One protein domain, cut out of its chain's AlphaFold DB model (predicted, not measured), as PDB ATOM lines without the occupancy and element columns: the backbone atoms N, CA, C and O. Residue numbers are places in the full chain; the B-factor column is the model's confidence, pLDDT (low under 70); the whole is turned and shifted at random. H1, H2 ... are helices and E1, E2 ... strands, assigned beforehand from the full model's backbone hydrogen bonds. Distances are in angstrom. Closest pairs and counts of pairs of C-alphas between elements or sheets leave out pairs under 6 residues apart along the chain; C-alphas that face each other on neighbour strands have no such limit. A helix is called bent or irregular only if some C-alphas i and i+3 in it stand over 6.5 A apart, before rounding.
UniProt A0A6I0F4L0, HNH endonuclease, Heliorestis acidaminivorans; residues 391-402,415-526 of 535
ATOM      1  N   GLU A 391      67.177 156.019 197.189       66.19
ATOM      2  CA  GLU A 391      67.274 154.605 197.574       66.19
ATOM      3  C   GLU A 391      66.022 153.802 197.196       66.19
ATOM      4  O   GLU A 391      66.133 152.710 196.634       66.19
ATOM      5  N   ARG A 392      64.821 154.364 197.400       72.06
ATOM      6  CA  ARG A 392      63.564 153.715 196.993       72.06
ATOM      7  C   ARG A 392      63.480 153.510 195.478       72.06
ATOM      8  O   ARG A 392      63.108 152.429 195.028       72.06
ATOM      9  N   ILE A 393      63.832 154.526 194.684       70.19
ATOM     10  CA  ILE A 393      63.797 154.427 193.215       70.19
ATOM     11  C   ILE A 393      64.868 153.448 192.713       70.19
ATOM     12  O   ILE A 393      64.595 152.679 191.792       70.19
ATOM     13  N   LEU A 394      66.056 153.421 193.326       71.50
ATOM     14  CA  LEU A 394      67.103 152.445 193.007       71.50
ATOM     15  C   LEU A 394      66.656 151.007 193.303       71.50
ATOM     16  O   LEU A 394      66.882 150.121 192.479       71.50
ATOM     17  N   PHE A 395      65.972 150.777 194.425       66.75
ATOM     18  CA  PHE A 395      65.418 149.468 194.771       66.75
ATOM     19  C   PHE A 395      64.372 148.991 193.749       66.75
ATOM     20  O   PHE A 395      64.419 147.846 193.294       66.75
ATOM     21  N   GLU A 396      63.459 149.870 193.327       70.69
ATOM     22  CA  GLU A 396      62.474 149.568 192.278       70.69
ATOM     23  C   GLU A 396      63.148 149.295 190.923       70.69
ATOM     24  O   GLU A 396      62.798 148.330 190.241       70.69
ATOM     25  N   LEU A 397      64.157 150.093 190.551       70.38
ATOM     26  CA  LEU A 397      64.945 149.897 189.330       70.38
ATOM     27  C   LEU A 397      65.658 148.541 189.312       70.38
ATOM     28  O   LEU A 397      65.701 147.908 188.260       70.38
ATOM     29  N   GLN A 398      66.169 148.069 190.454       67.00
ATOM     30  CA  GLN A 398      66.759 146.732 190.577       67.00
ATOM     31  C   GLN A 398      65.723 145.615 190.357       67.00
ATOM     32  O   GLN A 398      66.023 144.629 189.691       67.00
ATOM     33  N   HIS A 399      64.491 145.771 190.850       60.97
ATOM     34  CA  HIS A 399      63.442 144.747 190.713       60.97
ATOM     35  C   HIS A 399      62.836 144.682 189.301       60.97
ATOM     36  O   HIS A 399      62.444 143.609 188.844       60.97
ATOM     37  N   ILE A 400      62.815 145.803 188.572       60.78
ATOM     38  CA  ILE A 400      62.362 145.863 187.171       60.78
ATOM     39  C   ILE A 400      63.275 145.036 186.240       60.78
ATOM     40  O   ILE A 400      62.813 144.515 185.225       60.78
ATOM     41  N   GLN A 401      64.552 144.852 186.594       54.41
ATOM     42  CA  GLN A 401      65.537 144.120 185.783       54.41
ATOM     43  C   GLN A 401      65.311 142.598 185.722       54.41
ATOM     44  O   GLN A 401      65.928 141.934 184.892       54.41
ATOM     45  N   GLY A 402      64.422 142.038 186.554       39.75
ATOM     46  CA  GLY A 402      64.185 140.590 186.651       39.75
ATOM     47  C   GLY A 402      62.997 140.033 185.853       39.75
ATOM     48  O   GLY A 402      62.898 138.819 185.697       39.75
ATOM     49  N   GLN A 415      62.497 146.451 172.337       39.47
ATOM     50  CA  GLN A 415      61.372 147.059 173.028       39.47
ATOM     51  C   GLN A 415      61.873 147.526 174.395       39.47
ATOM     52  O   GLN A 415      61.826 146.790 175.373       39.47
ATOM     53  N   ARG A 416      62.406 148.753 174.436       53.00
ATOM     54  CA  ARG A 416      62.955 149.368 175.649       53.00
ATOM     55  C   ARG A 416      61.930 149.295 176.767       53.00
ATOM     56  O   ARG A 416      60.759 149.642 176.561       53.00
ATOM     57  N   ASN A 417      62.378 148.914 177.956       66.81
ATOM     58  CA  ASN A 417      61.514 148.864 179.119       66.81
ATOM     59  C   ASN A 417      61.006 150.284 179.461       66.81
ATOM     60  O   ASN A 417      61.723 151.126 180.008       66.81
ATOM     61  N   LYS A 418      59.746 150.571 179.094       71.75
ATOM     62  CA  LYS A 418      59.103 151.884 179.291       71.75
ATOM     63  C   LYS A 418      59.060 152.283 180.768       71.75
ATOM     64  O   LYS A 418      59.087 153.475 181.074       71.75
ATOM     65  N   GLU A 419      59.010 151.302 181.663       74.62
ATOM     66  CA  GLU A 419      59.015 151.519 183.104       74.62
ATOM     67  C   GLU A 419      60.400 151.942 183.604       74.62
ATOM     68  O   GLU A 419      60.503 152.952 184.300       74.62
ATOM     69  N   LEU A 420      61.462 151.265 183.151       78.06
ATOM     70  CA  LEU A 420      62.855 151.633 183.435       78.06
ATOM     71  C   LEU A 420      63.164 153.061 182.969       78.06
ATOM     72  O   LEU A 420      63.706 153.864 183.726       78.06
ATOM     73  N   VAL A 421      62.747 153.413 181.749       79.56
ATOM     74  CA  VAL A 421      62.932 154.766 181.200       79.56
ATOM     75  C   VAL A 421      62.217 155.817 182.049       79.56
ATOM     76  O   VAL A 421      62.774 156.884 182.297       79.56
ATOM     77  N   ARG A 422      60.987 155.544 182.500       83.25
ATOM     78  CA  ARG A 422      60.237 156.471 183.358       83.25
ATOM     79  C   ARG A 422      60.922 156.642 184.716       83.25
ATOM     80  O   ARG A 422      61.145 157.776 185.130       83.25
ATOM     81  N   LYS A 423      61.297 155.540 185.367       81.69
ATOM     82  CA  LYS A 423      61.930 155.544 186.694       81.69
ATOM     83  C   LYS A 423      63.301 156.211 186.695       81.69
ATOM     84  O   LYS A 423      63.598 156.971 187.609       81.69
ATOM     85  N   LEU A 424      64.094 156.024 185.641       83.88
ATOM     86  CA  LEU A 424      65.349 156.757 185.459       83.88
ATOM     87  C   LEU A 424      65.118 158.266 185.349       83.88
ATOM     88  O   LEU A 424      65.825 159.039 185.987       83.88
ATOM     89  N   LYS A 425      64.112 158.713 184.591       88.69
ATOM     90  CA  LYS A 425      63.792 160.148 184.515       88.69
ATOM     91  C   LYS A 425      63.337 160.704 185.867       88.69
ATOM     92  O   LYS A 425      63.741 161.807 186.217       88.69
ATOM     93  N   GLU A 426      62.563 159.939 186.636       86.12
ATOM     94  CA  GLU A 426      62.151 160.305 188.002       86.12
ATOM     95  C   GLU A 426      63.335 160.392 188.976       86.12
ATOM     96  O   GLU A 426      63.370 161.310 189.797       86.12
ATOM     97  N   LEU A 427      64.308 159.477 188.865       84.31
ATOM     98  CA  LEU A 427      65.521 159.445 189.695       84.31
ATOM     99  C   LEU A 427      66.308 160.760 189.607       84.31
ATOM    100  O   LEU A 427      66.829 161.236 190.609       84.31
ATOM    101  N   TYR A 428      66.341 161.366 188.419       82.75
ATOM    102  CA  TYR A 428      67.055 162.617 188.159       82.75
ATOM    103  C   TYR A 428      66.153 163.849 188.112       82.75
ATOM    104  O   TYR A 428      66.573 164.886 187.606       82.75
ATOM    105  N   ASP A 429      64.913 163.752 188.603       82.81
ATOM    106  CA  ASP A 429      63.950 164.863 188.591       82.81
ATOM    107  C   ASP A 429      63.779 165.490 187.193       82.81
ATOM    108  O   ASP A 429      63.660 166.700 187.013       82.81
ATOM    109  N   TYR A 430      63.831 164.640 186.165       86.06
ATOM    110  CA  TYR A 430      63.795 165.028 184.758       86.06
ATOM    111  C   TYR A 430      64.916 166.006 184.352       86.06
ATOM    112  O   TYR A 430      64.759 166.765 183.399       86.06
ATOM    113  N   ARG A 431      66.070 165.984 185.029       84.62
ATOM    114  CA  ARG A 431      67.245 166.810 184.707       84.62
ATOM    115  C   ARG A 431      68.354 165.996 184.056       84.62
ATOM    116  O   ARG A 431      68.463 164.783 184.204       84.62
ATOM    117  N   CYS A 432      69.180 166.692 183.283       83.62
ATOM    118  CA  CYS A 432      70.329 166.100 182.617       83.62
ATOM    119  C   CYS A 432      71.478 165.894 183.607       83.62
ATOM    120  O   CYS A 432      71.903 166.847 184.251       83.62
ATOM    121  N   GLN A 433      72.054 164.691 183.621       89.88
ATOM    122  CA  GLN A 433      73.214 164.329 184.445       89.88
ATOM    123  C   GLN A 433      74.521 165.059 184.080       89.88
ATOM    124  O   GLN A 433      75.509 164.964 184.807       89.88
ATOM    125  N   LEU A 434      74.548 165.750 182.934       86.75
ATOM    126  CA  LEU A 434      75.733 166.395 182.355       86.75
ATOM    127  C   LEU A 434      75.656 167.925 182.359       86.75
ATOM    128  O   LEU A 434      76.656 168.587 182.087       86.75
ATOM    129  N   CYS A 435      74.486 168.501 182.645       80.31
ATOM    130  CA  CYS A 435      74.340 169.950 182.705       80.31
ATOM    131  C   CYS A 435      74.926 170.503 184.007       80.31
ATOM    132  O   CYS A 435      74.761 169.917 185.072       80.31
ATOM    133  N   ASP A 436      75.568 171.663 183.904       65.56
ATOM    134  CA  ASP A 436      75.982 172.454 185.057       65.56
ATOM    135  C   ASP A 436      74.788 173.248 185.617       65.56
ATOM    136  O   ASP A 436      73.910 173.660 184.853       65.56
ATOM    137  N   SER A 437      74.739 173.466 186.931       54.69
ATOM    138  CA  SER A 437      73.665 174.214 187.592       54.69
ATOM    139  C   SER A 437      73.719 175.718 187.305       54.69
ATOM    140  O   SER A 437      72.686 176.377 187.393       54.69
ATOM    141  N   GLU A 438      74.886 176.256 186.930       48.06
ATOM    142  CA  GLU A 438      75.082 177.700 186.705       48.06
ATOM    143  C   GLU A 438      75.164 178.102 185.220       48.06
ATOM    144  O   GLU A 438      74.790 179.214 184.855       48.06
ATOM    145  N   LEU A 439      75.615 177.194 184.346       52.75
ATOM    146  CA  LEU A 439      75.830 177.426 182.903       52.75
ATOM    147  C   LEU A 439      75.049 176.429 182.026       52.75
ATOM    148  O   LEU A 439      75.418 176.145 180.884       52.75
ATOM    149  N   GLY A 440      73.990 175.847 182.587       60.53
ATOM    150  CA  GLY A 440      73.202 174.792 181.965       60.53
ATOM    151  C   GLY A 440      72.437 175.229 180.714       60.53
ATOM    152  O   GLY A 440      72.112 176.394 180.499       60.53
ATOM    153  N   ILE A 441      72.112 174.242 179.883       66.75
ATOM    154  CA  ILE A 441      71.260 174.425 178.705       66.75
ATOM    155  C   ILE A 441      69.836 174.740 179.172       66.75
ATOM    156  O   ILE A 441      69.375 174.085 180.113       66.75
ATOM    157  N   PRO A 442      69.123 175.682 178.518       67.81
ATOM    158  CA  PRO A 442      67.746 175.999 178.864       67.81
ATOM    159  C   PRO A 442      66.882 174.743 178.953       67.81
ATOM    160  O   PRO A 442      66.889 173.890 178.061       67.81
ATOM    161  N   LEU A 443      66.148 174.629 180.053       75.81
ATOM    162  CA  LEU A 443      65.273 173.497 180.296       75.81
ATOM    163  C   LEU A 443      64.014 173.638 179.443       75.81
ATOM    164  O   LEU A 443      63.418 174.710 179.367       75.81
ATOM    165  N   ILE A 444      63.603 172.543 178.811       75.94
ATOM    166  CA  ILE A 444      62.366 172.495 178.036       75.94
ATOM    167  C   ILE A 444      61.282 171.964 178.966       75.94
ATOM    168  O   ILE A 444      61.229 170.763 179.230       75.94
ATOM    169  N   GLU A 445      60.457 172.854 179.503       76.06
ATOM    170  CA  GLU A 445      59.329 172.488 180.357       76.06
ATOM    171  C   GLU A 445      58.192 171.901 179.510       76.06
ATOM    172  O   GLU A 445      57.798 172.456 178.481       76.06
ATOM    173  N   LYS A 446      57.691 170.734 179.914       73.81
ATOM    174  CA  LYS A 446      56.520 170.101 179.306       73.81
ATOM    175  C   LYS A 446      55.250 170.627 179.970       73.81
ATOM    176  O   LYS A 446      55.274 171.171 181.066       73.81
ATOM    177  N   LEU A 447      54.111 170.372 179.331       53.28
ATOM    178  CA  LEU A 447      52.786 170.750 179.842       53.28
ATOM    179  C   LEU A 447      52.468 170.197 181.245       53.28
ATOM    180  O   LEU A 447      51.596 170.729 181.919       53.28
ATOM    181  N   ASP A 448      53.141 169.125 181.666       58.97
ATOM    182  CA  ASP A 448      52.992 168.496 182.983       58.97
ATOM    183  C   ASP A 448      53.916 169.102 184.063       58.97
ATOM    184  O   ASP A 448      53.972 168.580 185.173       58.97
ATOM    185  N   GLY A 449      54.661 170.169 183.743       72.00
ATOM    186  CA  GLY A 449      55.613 170.836 184.640       72.00
ATOM    187  C   GLY A 449      56.956 170.112 184.802       72.00
ATOM    188  O   GLY A 449      57.850 170.606 185.486       72.00
ATOM    189  N   THR A 450      57.136 168.943 184.179       80.75
ATOM    190  CA  THR A 450      58.424 168.231 184.176       80.75
ATOM    191  C   THR A 450      59.256 168.608 182.951       80.75
ATOM    192  O   THR A 450      58.726 169.035 181.924       80.75
ATOM    193  N   TYR A 451      60.572 168.423 183.012       82.81
ATOM    194  CA  TYR A 451      61.453 168.808 181.909       82.81
ATOM    195  C   TYR A 451      61.642 167.691 180.871       82.81
ATOM    196  O   TYR A 451      61.550 166.492 181.150       82.81
ATOM    197  N   TYR A 452      61.892 168.080 179.623       85.81
ATOM    198  CA  TYR A 452      62.187 167.138 178.552       85.81
ATOM    199  C   TYR A 452      63.634 166.642 178.644       85.81
ATOM    200  O   TYR A 452      64.589 167.380 178.393       85.81
ATOM    201  N   VAL A 453      63.774 165.352 178.944       88.00
ATOM    202  CA  VAL A 453      65.038 164.610 178.932       88.00
ATOM    203  C   VAL A 453      64.870 163.261 178.243       88.00
ATOM    204  O   VAL A 453      63.781 162.671 178.203       88.00
ATOM    205  N   GLU A 454      65.971 162.759 177.712       90.25
ATOM    206  CA  GLU A 454      66.104 161.520 176.963       90.25
ATOM    207  C   GLU A 454      66.959 160.533 177.765       90.25
ATOM    208  O   GLU A 454      67.855 160.931 178.506       90.25
ATOM    209  N   VAL A 455      66.658 159.239 177.642       88.88
ATOM    210  CA  VAL A 455      67.491 158.172 178.213       88.88
ATOM    211  C   VAL A 455      68.351 157.604 177.093       88.88
ATOM    212  O   VAL A 455      67.824 157.222 176.043       88.88
ATOM    213  N   HIS A 456      69.657 157.568 177.323       85.88
ATOM    214  CA  HIS A 456      70.669 157.104 176.386       85.88
ATOM    215  C   HIS A 456      71.430 155.919 176.983       85.88
ATOM    216  O   HIS A 456      71.809 155.968 178.150       85.88
ATOM    217  N   HIS A 457      71.666 154.866 176.200       85.06
ATOM    218  CA  HIS A 457      72.523 153.754 176.619       85.06
ATOM    219  C   HIS A 457      73.984 154.103 176.371       85.06
ATOM    220  O   HIS A 457      74.316 154.531 175.270       85.06
ATOM    221  N   ILE A 458      74.838 153.909 177.373       81.38
ATOM    222  CA  ILE A 458      76.258 154.279 177.316       81.38
ATOM    223  C   ILE A 458      76.983 153.387 176.306       81.38
ATOM    224  O   ILE A 458      77.563 153.871 175.336       81.38
ATOM    225  N   THR A 459      76.869 152.072 176.474       72.88
ATOM    226  CA  THR A 459      77.330 151.105 175.478       72.88
ATOM    227  C   THR A 459      76.185 150.788 174.526       72.88
ATOM    228  O   THR A 459      75.141 150.269 174.934       72.88
ATOM    229  N   ALA A 460      76.368 151.101 173.240       62.53
ATOM    230  CA  ALA A 460      75.361 150.846 172.219       62.53
ATOM    231  C   ALA A 460      75.160 149.339 172.011       62.53
ATOM    232  O   ALA A 460      76.114 148.602 171.759       62.53
ATOM    233  N   ILE A 461      73.900 148.904 172.032       55.59
ATOM    234  CA  ILE A 461      73.520 147.489 171.909       55.59
ATOM    235  C   ILE A 461      73.882 146.920 170.520       55.59
ATOM    236  O   ILE A 461      74.171 145.737 170.371       55.59
ATOM    237  N   SER A 462      73.972 147.777 169.498       45.66
ATOM    238  CA  SER A 462      74.398 147.408 168.142       45.66
ATOM    239  C   SER A 462      75.880 147.028 168.021       45.66
ATOM    240  O   SER A 462      76.253 146.379 167.047       45.66
ATOM    241  N   SER A 463      76.721 147.387 168.996       46.22
ATOM    242  CA  SER A 463      78.170 147.104 168.981       46.22
ATOM    243  C   SER A 463      78.500 145.614 169.150       46.22
ATOM    244  O   SER A 463      79.645 145.221 168.954       46.22
ATOM    245  N   ILE A 464      77.510 144.791 169.512       47.84
ATOM    246  CA  ILE A 464      77.681 143.385 169.917       47.84
ATOM    247  C   ILE A 464      77.238 142.408 168.823       47.84
ATOM    248  O   ILE A 464      77.538 141.220 168.899       47.84
ATOM    249  N   LYS A 465      76.645 142.902 167.725       41.47
ATOM    250  CA  LYS A 465      76.302 142.064 166.561       41.47
ATOM    251  C   LYS A 465      77.500 141.335 165.943       41.47
ATOM    252  O   LYS A 465      77.304 140.309 165.308       41.47
ATOM    253  N   ASN A 466      78.723 141.816 166.169       40.47
ATOM    254  CA  ASN A 466      79.947 141.164 165.691       40.47
ATOM    255  C   ASN A 466      80.499 140.082 166.644       40.47
ATOM    256  O   ASN A 466      81.510 139.473 166.316       40.47
ATOM    257  N   ALA A 467      79.880 139.850 167.808       41.41
ATOM    258  CA  ALA A 467      80.327 138.868 168.806       41.41
ATOM    259  C   ALA A 467      79.387 137.649 168.934       41.41
ATOM    260  O   ALA A 467      79.553 136.827 169.834       41.41
ATOM    261  N   ILE A 468      78.398 137.518 168.042       42.75
ATOM    262  CA  ILE A 468      77.405 136.434 168.057       42.75
ATOM    263  C   ILE A 468      77.962 135.213 167.306       42.75
ATOM    264  O   ILE A 468      77.485 134.856 166.238       42.75
ATOM    265  N   GLU A 469      78.997 134.586 167.865       44.31
ATOM    266  CA  GLU A 469      79.388 133.206 167.519       44.31
ATOM    267  C   GLU A 469      79.643 132.324 168.761       44.31
ATOM    268  O   GLU A 469      79.906 131.137 168.611       44.31
ATOM    269  N   ASN A 470      79.493 132.840 169.992       43.56
ATOM    270  CA  ASN A 470      79.683 132.057 171.222       43.56
ATOM    271  C   ASN A 470      78.471 132.153 172.166       43.56
ATOM    272  O   ASN A 470      78.094 133.242 172.600       43.56
ATOM    273  N   GLU A 471      77.885 131.003 172.523       45.38
ATOM    274  CA  GLU A 471      76.744 130.880 173.454       45.38
ATOM    275  C   GLU A 471      77.049 131.381 174.882       45.38
ATOM    276  O   GLU A 471      76.124 131.710 175.622       45.38
ATOM    277  N   GLU A 472      78.325 131.523 175.257       43.91
ATOM    278  CA  GLU A 472      78.747 132.034 176.574       43.91
ATOM    279  C   GLU A 472      78.470 133.540 176.786       43.91
ATOM    280  O   GLU A 472      78.472 134.006 177.921       43.91
ATOM    281  N   LEU A 473      78.155 134.308 175.731       45.91
ATOM    282  CA  LEU A 473      77.942 135.767 175.794       45.91
ATOM    283  C   LEU A 473      76.469 136.204 175.943       45.91
ATOM    284  O   LEU A 473      76.170 137.397 176.054       45.91
ATOM    285  N   LEU A 474      75.521 135.261 175.987       43.88
ATOM    286  CA  LEU A 474      74.085 135.549 176.149       43.88
ATOM    287  C   LEU A 474      73.737 136.189 177.504       43.88
ATOM    288  O   LEU A 474      72.768 136.948 177.593       43.88
ATOM    289  N   ASP A 475      74.520 135.917 178.549       43.06
ATOM    290  CA  ASP A 475      74.347 136.553 179.858       43.06
ATOM    291  C   ASP A 475      74.918 137.982 179.904       43.06
ATOM    292  O   ASP A 475      74.405 138.815 180.653       43.06
ATOM    293  N   GLU A 476      75.872 138.337 179.034       45.59
ATOM    294  CA  GLU A 476      76.366 139.717 178.903       45.59
ATOM    295  C   GLU A 476      75.381 140.620 178.145       45.59
ATOM    296  O   GLU A 476      75.205 141.785 178.505       45.59
ATOM    297  N   ILE A 477      74.642 140.082 177.167       46.91
ATOM    298  CA  ILE A 477      73.584 140.828 176.459       46.91
ATOM    299  C   ILE A 477      72.432 141.206 177.409       46.91
ATOM    300  O   ILE A 477      71.881 142.308 177.309       46.91
ATOM    301  N   LYS A 478      72.104 140.342 178.386       48.59
ATOM    302  CA  LYS A 478      71.114 140.637 179.443       48.59
ATOM    303  C   LYS A 478      71.518 141.824 180.330       48.59
ATOM    304  O   LYS A 478      70.639 142.465 180.901       48.59
ATOM    305  N   ASN A 479      72.810 142.158 180.409       52.97
ATOM    306  CA  ASN A 479      73.334 143.230 181.262       52.97
ATOM    307  C   ASN A 479      73.303 144.632 180.620       52.97
ATOM    308  O   ASN A 479      73.669 145.610 181.278       52.97
ATOM    309  N   LEU A 480      72.838 144.779 179.372       58.88
ATOM    310  CA  LEU A 480      72.965 146.042 178.627       58.88
ATOM    311  C   LEU A 480      71.730 146.949 178.644       58.88
ATOM    312  O   LEU A 480      71.906 148.166 178.595       58.88
ATOM    313  N   ASP A 481      70.505 146.418 178.746       63.88
ATOM    314  CA  ASP A 481      69.295 147.237 178.989       63.88
ATOM    315  C   ASP A 481      69.042 147.383 180.497       63.88
ATOM    316  O   ASP A 481      67.995 147.037 181.039       63.88
ATOM    317  N   THR A 482      70.076 147.841 181.200       72.50
ATOM    318  CA  THR A 482      70.096 147.998 182.653       72.50
ATOM    319  C   THR A 482      70.150 149.471 183.023       72.50
ATOM    320  O   THR A 482      70.687 150.288 182.274       72.50
ATOM    321  N   TYR A 483      69.643 149.833 184.210       76.56
ATOM    322  CA  TYR A 483      69.778 151.210 184.692       76.56
ATOM    323  C   TYR A 483      71.264 151.599 184.782       76.56
ATOM    324  O   TYR A 483      71.626 152.714 184.432       76.56
ATOM    325  N   LYS A 484      72.134 150.635 185.113       82.81
ATOM    326  CA  LYS A 484      73.599 150.755 185.155       82.81
ATOM    327  C   LYS A 484      74.253 151.158 183.821       82.81
ATOM    328  O   LYS A 484      75.279 151.823 183.847       82.81
ATOM    329  N   ASN A 485      73.658 150.815 182.676       81.06
ATOM    330  CA  ASN A 485      74.150 151.190 181.341       81.06
ATOM    331  C   ASN A 485      73.328 152.331 180.702       81.06
ATOM    332  O   ASN A 485      73.398 152.551 179.495       81.06
ATOM    333  N   ALA A 486      72.522 153.062 181.478       87.62
ATOM    334  CA  ALA A 486      71.631 154.100 180.966       87.62
ATOM    335  C   ALA A 486      71.854 155.448 181.665       87.62
ATOM    336  O   ALA A 486      71.972 155.518 182.884       87.62
ATOM    337  N   VAL A 487      71.863 156.537 180.896       89.38
ATOM    338  CA  VAL A 487      72.070 157.910 181.378       89.38
ATOM    339  C   VAL A 487      70.910 158.820 180.968       89.38
ATOM    340  O   VAL A 487      70.386 158.709 179.859       89.38
ATOM    341  N   VAL A 488      70.510 159.737 181.854       91.19
ATOM    342  CA  VAL A 488      69.475 160.750 181.594       91.19
ATOM    343  C   VAL A 488      70.114 162.058 181.129       91.19
ATOM    344  O   VAL A 488      70.913 162.676 181.837       91.19
ATOM    345  N   VAL A 489      69.754 162.511 179.929       89.50
ATOM    346  CA  VAL A 489      70.387 163.658 179.266       89.50
ATOM    347  C   VAL A 489      69.390 164.578 178.566       89.50
ATOM    348  O   VAL A 489      68.310 164.162 178.166       89.50
ATOM    349  N   CYS A 490      69.742 165.854 178.404       84.19
ATOM    350  CA  CYS A 490      68.984 166.771 177.552       84.19
ATOM    351  C   CYS A 490      69.268 166.483 176.061       84.19
ATOM    352  O   CYS A 490      70.275 165.836 175.756       84.19
ATOM    353  N   PRO A 491      68.462 167.010 175.118       85.19
ATOM    354  CA  PRO A 491      68.640 166.745 173.685       85.19
ATOM    355  C   PRO A 491      70.034 167.087 173.154       85.19
ATOM    356  O   PRO A 491      70.598 166.365 172.334       85.19
ATOM    357  N   PHE A 492      70.623 168.178 173.650       83.25
ATOM    358  CA  PHE A 492      71.980 168.565 173.280       83.25
ATOM    359  C   PHE A 492      73.001 167.526 173.739       83.25
ATOM    360  O   PHE A 492      73.742 166.995 172.919       83.25
ATOM    361  N   HIS A 493      73.008 167.186 175.031       86.38
ATOM    362  CA  HIS A 493      73.954 166.215 175.571       86.38
ATOM    363  C   HIS A 493      73.730 164.814 174.999       86.38
ATOM    364  O   HIS A 493      74.697 164.096 174.778       86.38
ATOM    365  N   HIS A 494      72.494 164.454 174.656       88.12
ATOM    366  CA  HIS A 494      72.217 163.220 173.932       88.12
ATOM    367  C   HIS A 494      72.921 163.186 172.570       88.12
ATOM    368  O   HIS A 494      73.564 162.195 172.230       88.12
ATOM    369  N   LYS A 495      72.867 164.277 171.794       83.56
ATOM    370  CA  LYS A 495      73.593 164.378 170.516       83.56
ATOM    371  C   LYS A 495      75.108 164.453 170.707       83.56
ATOM    372  O   LYS A 495      75.836 163.864 169.910       83.56
ATOM    373  N   THR A 496      75.580 165.100 171.769       81.62
ATOM    374  CA  THR A 496      77.000 165.110 172.148       81.62
ATOM    375  C   THR A 496      77.510 163.694 172.407       81.62
ATOM    376  O   THR A 496      78.525 163.318 171.829       81.62
ATOM    377  N   LEU A 497      76.782 162.889 173.186       83.69
ATOM    378  CA  LEU A 497      77.149 161.499 173.471       83.69
ATOM    379  C   LEU A 497      77.182 160.626 172.207       83.69
ATOM    380  O   LEU A 497      78.063 159.782 172.086       83.69
ATOM    381  N   HIS A 498      76.297 160.863 171.232       80.00
ATOM    382  CA  HIS A 498      76.308 160.119 169.962       80.00
ATOM    383  C   HIS A 498      77.443 160.521 169.014       80.00
ATOM    384  O   HIS A 498      78.037 159.657 168.372       80.00
ATOM    385  N   TYR A 499      77.721 161.820 168.875       78.88
ATOM    386  CA  TYR A 499      78.491 162.324 167.730       78.88
ATOM    387  C   TYR A 499      79.761 163.086 168.097       78.88
ATOM    388  O   TYR A 499      80.741 163.053 167.344       78.88
ATOM    389  N   HIS A 500      79.775 163.799 169.223       74.81
ATOM    390  CA  HIS A 500      80.912 164.648 169.560       74.81
ATOM    391  C   HIS A 500      82.138 163.783 169.875       74.81
ATOM    392  O   HIS A 500      82.040 162.775 170.567       74.81
ATOM    393  N   GLN A 501      83.291 164.143 169.304       79.81
ATOM    394  CA  GLN A 501      84.545 163.380 169.413       79.81
ATOM    395  C   GLN A 501      84.436 161.883 169.047       79.81
ATOM    396  O   GLN A 501      85.214 161.060 169.522       79.81
ATOM    397  N   GLY A 502      83.510 161.527 168.148       73.00
ATOM    398  CA  GLY A 502      83.299 160.139 167.712       73.00
ATOM    399  C   GLY A 502      82.354 159.329 168.605       73.00
ATOM    400  O   GLY A 502      82.219 158.123 168.395       73.00
ATOM    401  N   GLY A 503      81.694 159.995 169.554       80.31
ATOM    402  CA  GLY A 503      80.754 159.405 170.497       80.31
ATOM    403  C   GLY A 503      81.432 158.924 171.779       80.31
ATOM    404  O   GLY A 503      82.616 158.577 171.775       80.31
ATOM    405  N   PHE A 504      80.667 158.925 172.866       84.19
ATOM    406  CA  PHE A 504      81.087 158.580 174.221       84.19
ATOM    407  C   PHE A 504      80.431 157.272 174.638       84.19
ATOM    408  O   PHE A 504      79.216 157.223 174.802       84.19
ATOM    409  N   ASN A 505      81.230 156.218 174.782       78.19
ATOM    410  CA  ASN A 505      80.720 154.851 174.892       78.19
ATOM    411  C   ASN A 505      81.236 154.072 176.108       78.19
ATOM    412  O   ASN A 505      80.967 152.880 176.213       78.19
ATOM    413  N   ARG A 506      82.004 154.710 176.996       83.06
ATOM    414  CA  ARG A 506      82.528 154.081 178.216       83.06
ATOM    415  C   ARG A 506      82.666 155.086 179.353       83.06
ATOM    416  O   ARG A 506      82.745 156.293 179.107       83.06
ATOM    417  N   LEU A 507      82.722 154.572 180.579       84.62
ATOM    418  CA  LEU A 507      82.910 155.347 181.803       84.62
ATOM    419  C   LEU A 507      84.306 155.118 182.387       84.62
ATOM    420  O   LEU A 507      84.870 154.037 182.262       84.62
ATOM    421  N   THR A 508      84.862 156.129 183.046       85.19
ATOM    422  CA  THR A 508      86.107 156.012 183.811       85.19
ATOM    423  C   THR A 508      86.037 156.846 185.088       85.19
ATOM    424  O   THR A 508      85.353 157.870 185.123       85.19
ATOM    425  N   LEU A 509      86.735 156.399 186.131       86.56
ATOM    426  CA  LEU A 509      86.931 157.141 187.376       86.56
ATOM    427  C   LEU A 509      88.313 157.792 187.349       86.56
ATOM    428  O   LEU A 509      89.324 157.097 187.250       86.56
ATOM    429  N   ILE A 510      88.354 159.114 187.477       81.50
ATOM    430  CA  ILE A 510      89.588 159.887 187.634       81.50
ATOM    431  C   ILE A 510      89.404 160.743 188.880       81.50
ATOM    432  O   ILE A 510      88.435 161.487 188.967       81.50
ATOM    433  N   GLU A 511      90.303 160.608 189.858       80.50
ATOM    434  CA  GLU A 511      90.275 161.405 191.098       80.50
ATOM    435  C   GLU A 511      88.911 161.369 191.825       80.50
ATOM    436  O   GLU A 511      88.427 162.381 192.320       80.50
ATOM    437  N   ASN A 512      88.287 160.184 191.900       77.69
ATOM    438  CA  ASN A 512      86.946 159.964 192.470       77.69
ATOM    439  C   ASN A 512      85.779 160.635 191.720       77.69
ATOM    440  O   ASN A 512      84.641 160.583 192.185       77.69
ATOM    441  N   GLU A 513      86.021 161.203 190.543       80.12
ATOM    442  CA  GLU A 513      84.988 161.771 189.684       80.12
ATOM    443  C   GLU A 513      84.754 160.890 188.454       80.12
ATOM    444  O   GLU A 513      85.681 160.311 187.882       80.12
ATOM    445  N   LEU A 514      83.488 160.765 188.051       86.69
ATOM    446  CA  LEU A 514      83.083 159.891 186.954       86.69
ATOM    447  C   LEU A 514      83.031 160.671 185.633       86.69
ATOM    448  O   LEU A 514      82.395 161.726 185.538       86.69
ATOM    449  N   PHE A 515      83.662 160.128 184.596       85.38
ATOM    450  CA  PHE A 515      83.725 160.725 183.265       85.38
ATOM    451  C   PHE A 515      83.254 159.744 182.198       85.38
ATOM    452  O   PHE A 515      83.577 158.560 182.230       85.38
ATOM    453  N   PHE A 516      82.563 160.270 181.196       86.31
ATOM    454  CA  PHE A 516      82.427 159.633 179.898       86.31
ATOM    455  C   PHE A 516      83.724 159.777 179.103       86.31
ATOM    456  O   PHE A 516      84.294 160.867 179.042       86.31
ATOM    457  N   VAL A 517      84.144 158.709 178.428       81.88
ATOM    458  CA  VAL A 517      85.291 158.724 177.511       81.88
ATOM    459  C   VAL A 517      84.800 158.540 176.080       81.88
ATOM    460  O   VAL A 517      84.020 157.635 175.782       81.88
ATOM    461  N   SER A 518      85.250 159.423 175.193       84.00
ATOM    462  CA  SER A 518      84.966 159.329 173.758       84.00
ATOM    463  C   SER A 518      85.923 158.390 173.027       84.00
ATOM    464  O   SER A 518      87.007 158.084 173.518       84.00
ATOM    465  N   LYS A 519      85.581 158.014 171.788       76.94
ATOM    466  CA  LYS A 519      86.485 157.258 170.896       76.94
ATOM    467  C   LYS A 519      87.810 157.969 170.597       76.94
ATOM    468  O   LYS A 519      88.750 157.332 170.136       76.94
ATOM    469  N   LYS A 520      87.877 159.285 170.810       75.44
ATOM    470  CA  LYS A 520      89.096 160.097 170.677       75.44
ATOM    471  C   LYS A 520      89.731 160.435 172.030       75.44
ATOM    472  O   LYS A 520      90.441 161.430 172.128       75.44
ATOM    473  N   GLU A 521      89.436 159.659 173.073       83.31
ATOM    474  CA  GLU A 521      90.017 159.802 174.418       83.31
ATOM    475  C   GLU A 521      89.765 161.168 175.083       83.31
ATOM    476  O   GLU A 521      90.455 161.575 176.013       83.31
ATOM    477  N   THR A 522      88.743 161.896 174.627       78.88
ATOM    478  CA  THR A 522      88.260 163.110 175.304       78.88
ATOM    479  C   THR A 522      87.331 162.732 176.451       78.88
ATOM    480  O   THR A 522      86.486 161.847 176.278       78.88
ATOM    481  N   LEU A 523      87.460 163.434 177.578       82.62
ATOM    482  CA  LEU A 523      86.687 163.221 178.800       82.62
ATOM    483  C   LEU A 523      85.510 164.197 178.903       82.62
ATOM    484  O   LEU A 523      85.658 165.391 178.642       82.62
ATOM    485  N   LEU A 524      84.355 163.696 179.332       83.81
ATOM    486  CA  LEU A 524      83.163 164.488 179.628       83.81
ATOM    487  C   LEU A 524      82.656 164.145 181.030       83.81
ATOM    488  O   LEU A 524      82.199 163.032 181.281       83.81
ATOM    489  N   LYS A 525      82.757 165.101 181.954       85.50
ATOM    490  CA  LYS A 525      82.429 164.906 183.373       85.50
ATOM    491  C   LYS A 525      80.937 164.664 183.588       85.50
ATOM    492  O   LYS A 525      80.112 165.419 183.071       85.50
ATOM    493  N   ILE A 526      80.603 163.684 184.424       87.31
ATOM    494  CA  ILE A 526      79.248 163.487 184.941       87.31
ATOM    495  C   ILE A 526      79.067 164.380 186.164       87.31
ATOM    496  O   ILE A 526      79.826 164.302 187.125       87.31
TER     497      ILE A 526
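Overview. This is residues 391 to 402 and 415 to 526 of the 535 residues of the protein "HNH endonuclease" of Heliorestis acidaminivorans (UniProt A0A6I0F4L0). A small antiparallel sheet, E3 E4 E5, and a short ladder of two strands, E1 and E2, are joined by helix H5, which packs on both. The ladder sits in the middle, between H2 and H5, with H1 side by side with H2; H3 and H4 make a loose excursion between E1 and E2, whose tip, residues 465 to 472, sticks out. The printed part has 124 residues, with five named helices and five named strands in the order H1 H2 E1 H3 H4 E2 H5 E3 E4 E5, a mixed class. It is compact, with a radius of gyration of the C-alphas of 15.6 A, and spans 47 by 35 by 28 A.

Along the chain. E3 is residues 504 to 510, 15.9 A long, and begins at C-alpha 504 (81.087, 158.580, 174.221). E4, residues 513 to 518, is 16.1 A long; E5 is residues 523 to 525, where C-alpha 525 is at (82.429, 164.906, 183.373). H5 is residues 491 to 502, 17.2 A. E1 is residues 454 to 457 and E2 residues 486 to 489. H1 is residues 391 to 400 and H2 residues 418 to 427, 14.4 A each; C-alpha 391 is at (67.274, 154.605, 197.574). H3 is residues 461 to 467 and H4 residues 471 to 477. H3, H4 and H5 are irregular: C-alphas 463 and 466 are 7.0 A apart, 472 and 475 7.1 A, 498 and 501 8.9 A.

Arrangement. E3, E4 and E5 form a meander, each strand the antiparallel neighbour of the one before, with hairpins E3 and E4, and E4 and E5. N 508 and O 515 are 2.9 A apart, N 516 and O 524 2.8 A. H5 is on this sheet, in two layers, a helix on one face of a sheet, at a height over the sheet of 9.4 A; the closest C-alphas of H5 and E3 are those of Leu 497 and Phe 504, 5.0 A. E1 and E2 are antiparallel at 146 degrees, with N 454 and O 489 2.8 A apart. The closest C-alphas of E1 and H5, Glu 454 and Pro 491, are 6.7 A apart; those of H2 and E2, Lys 425 and Val 488, 6.4 A. H1 and H2 touch, Ile 393 and Leu 427 having the closest C-alphas, 6.4 A, at a shallow tilt of 12 degrees, opposite ways. H3 and H4 are near each other, with 5 pairs of C-alphas within 10 A. Every O i to N i+4 pair is within hydrogen-bond range in H1 and H2, against 6 of 8 in H5, 1 of 3 in H4 and 0 of 3 in H3; of O i to N i+3 pairs, H3 and H4 each have 1 of 4.

Size, cuts and confidence. The two C-alphas farthest apart, of Glu 438 and Glu 471, are 48.7 A apart. Residues 403 to 414 are not printed, and C-alphas 402 and 415 are 15.3 A apart across the cut. The link H2 to E1, residues 428 to 453, is long. Mean pLDDT of the printed part is 72.0; residues 460 to 481 are among those under 70.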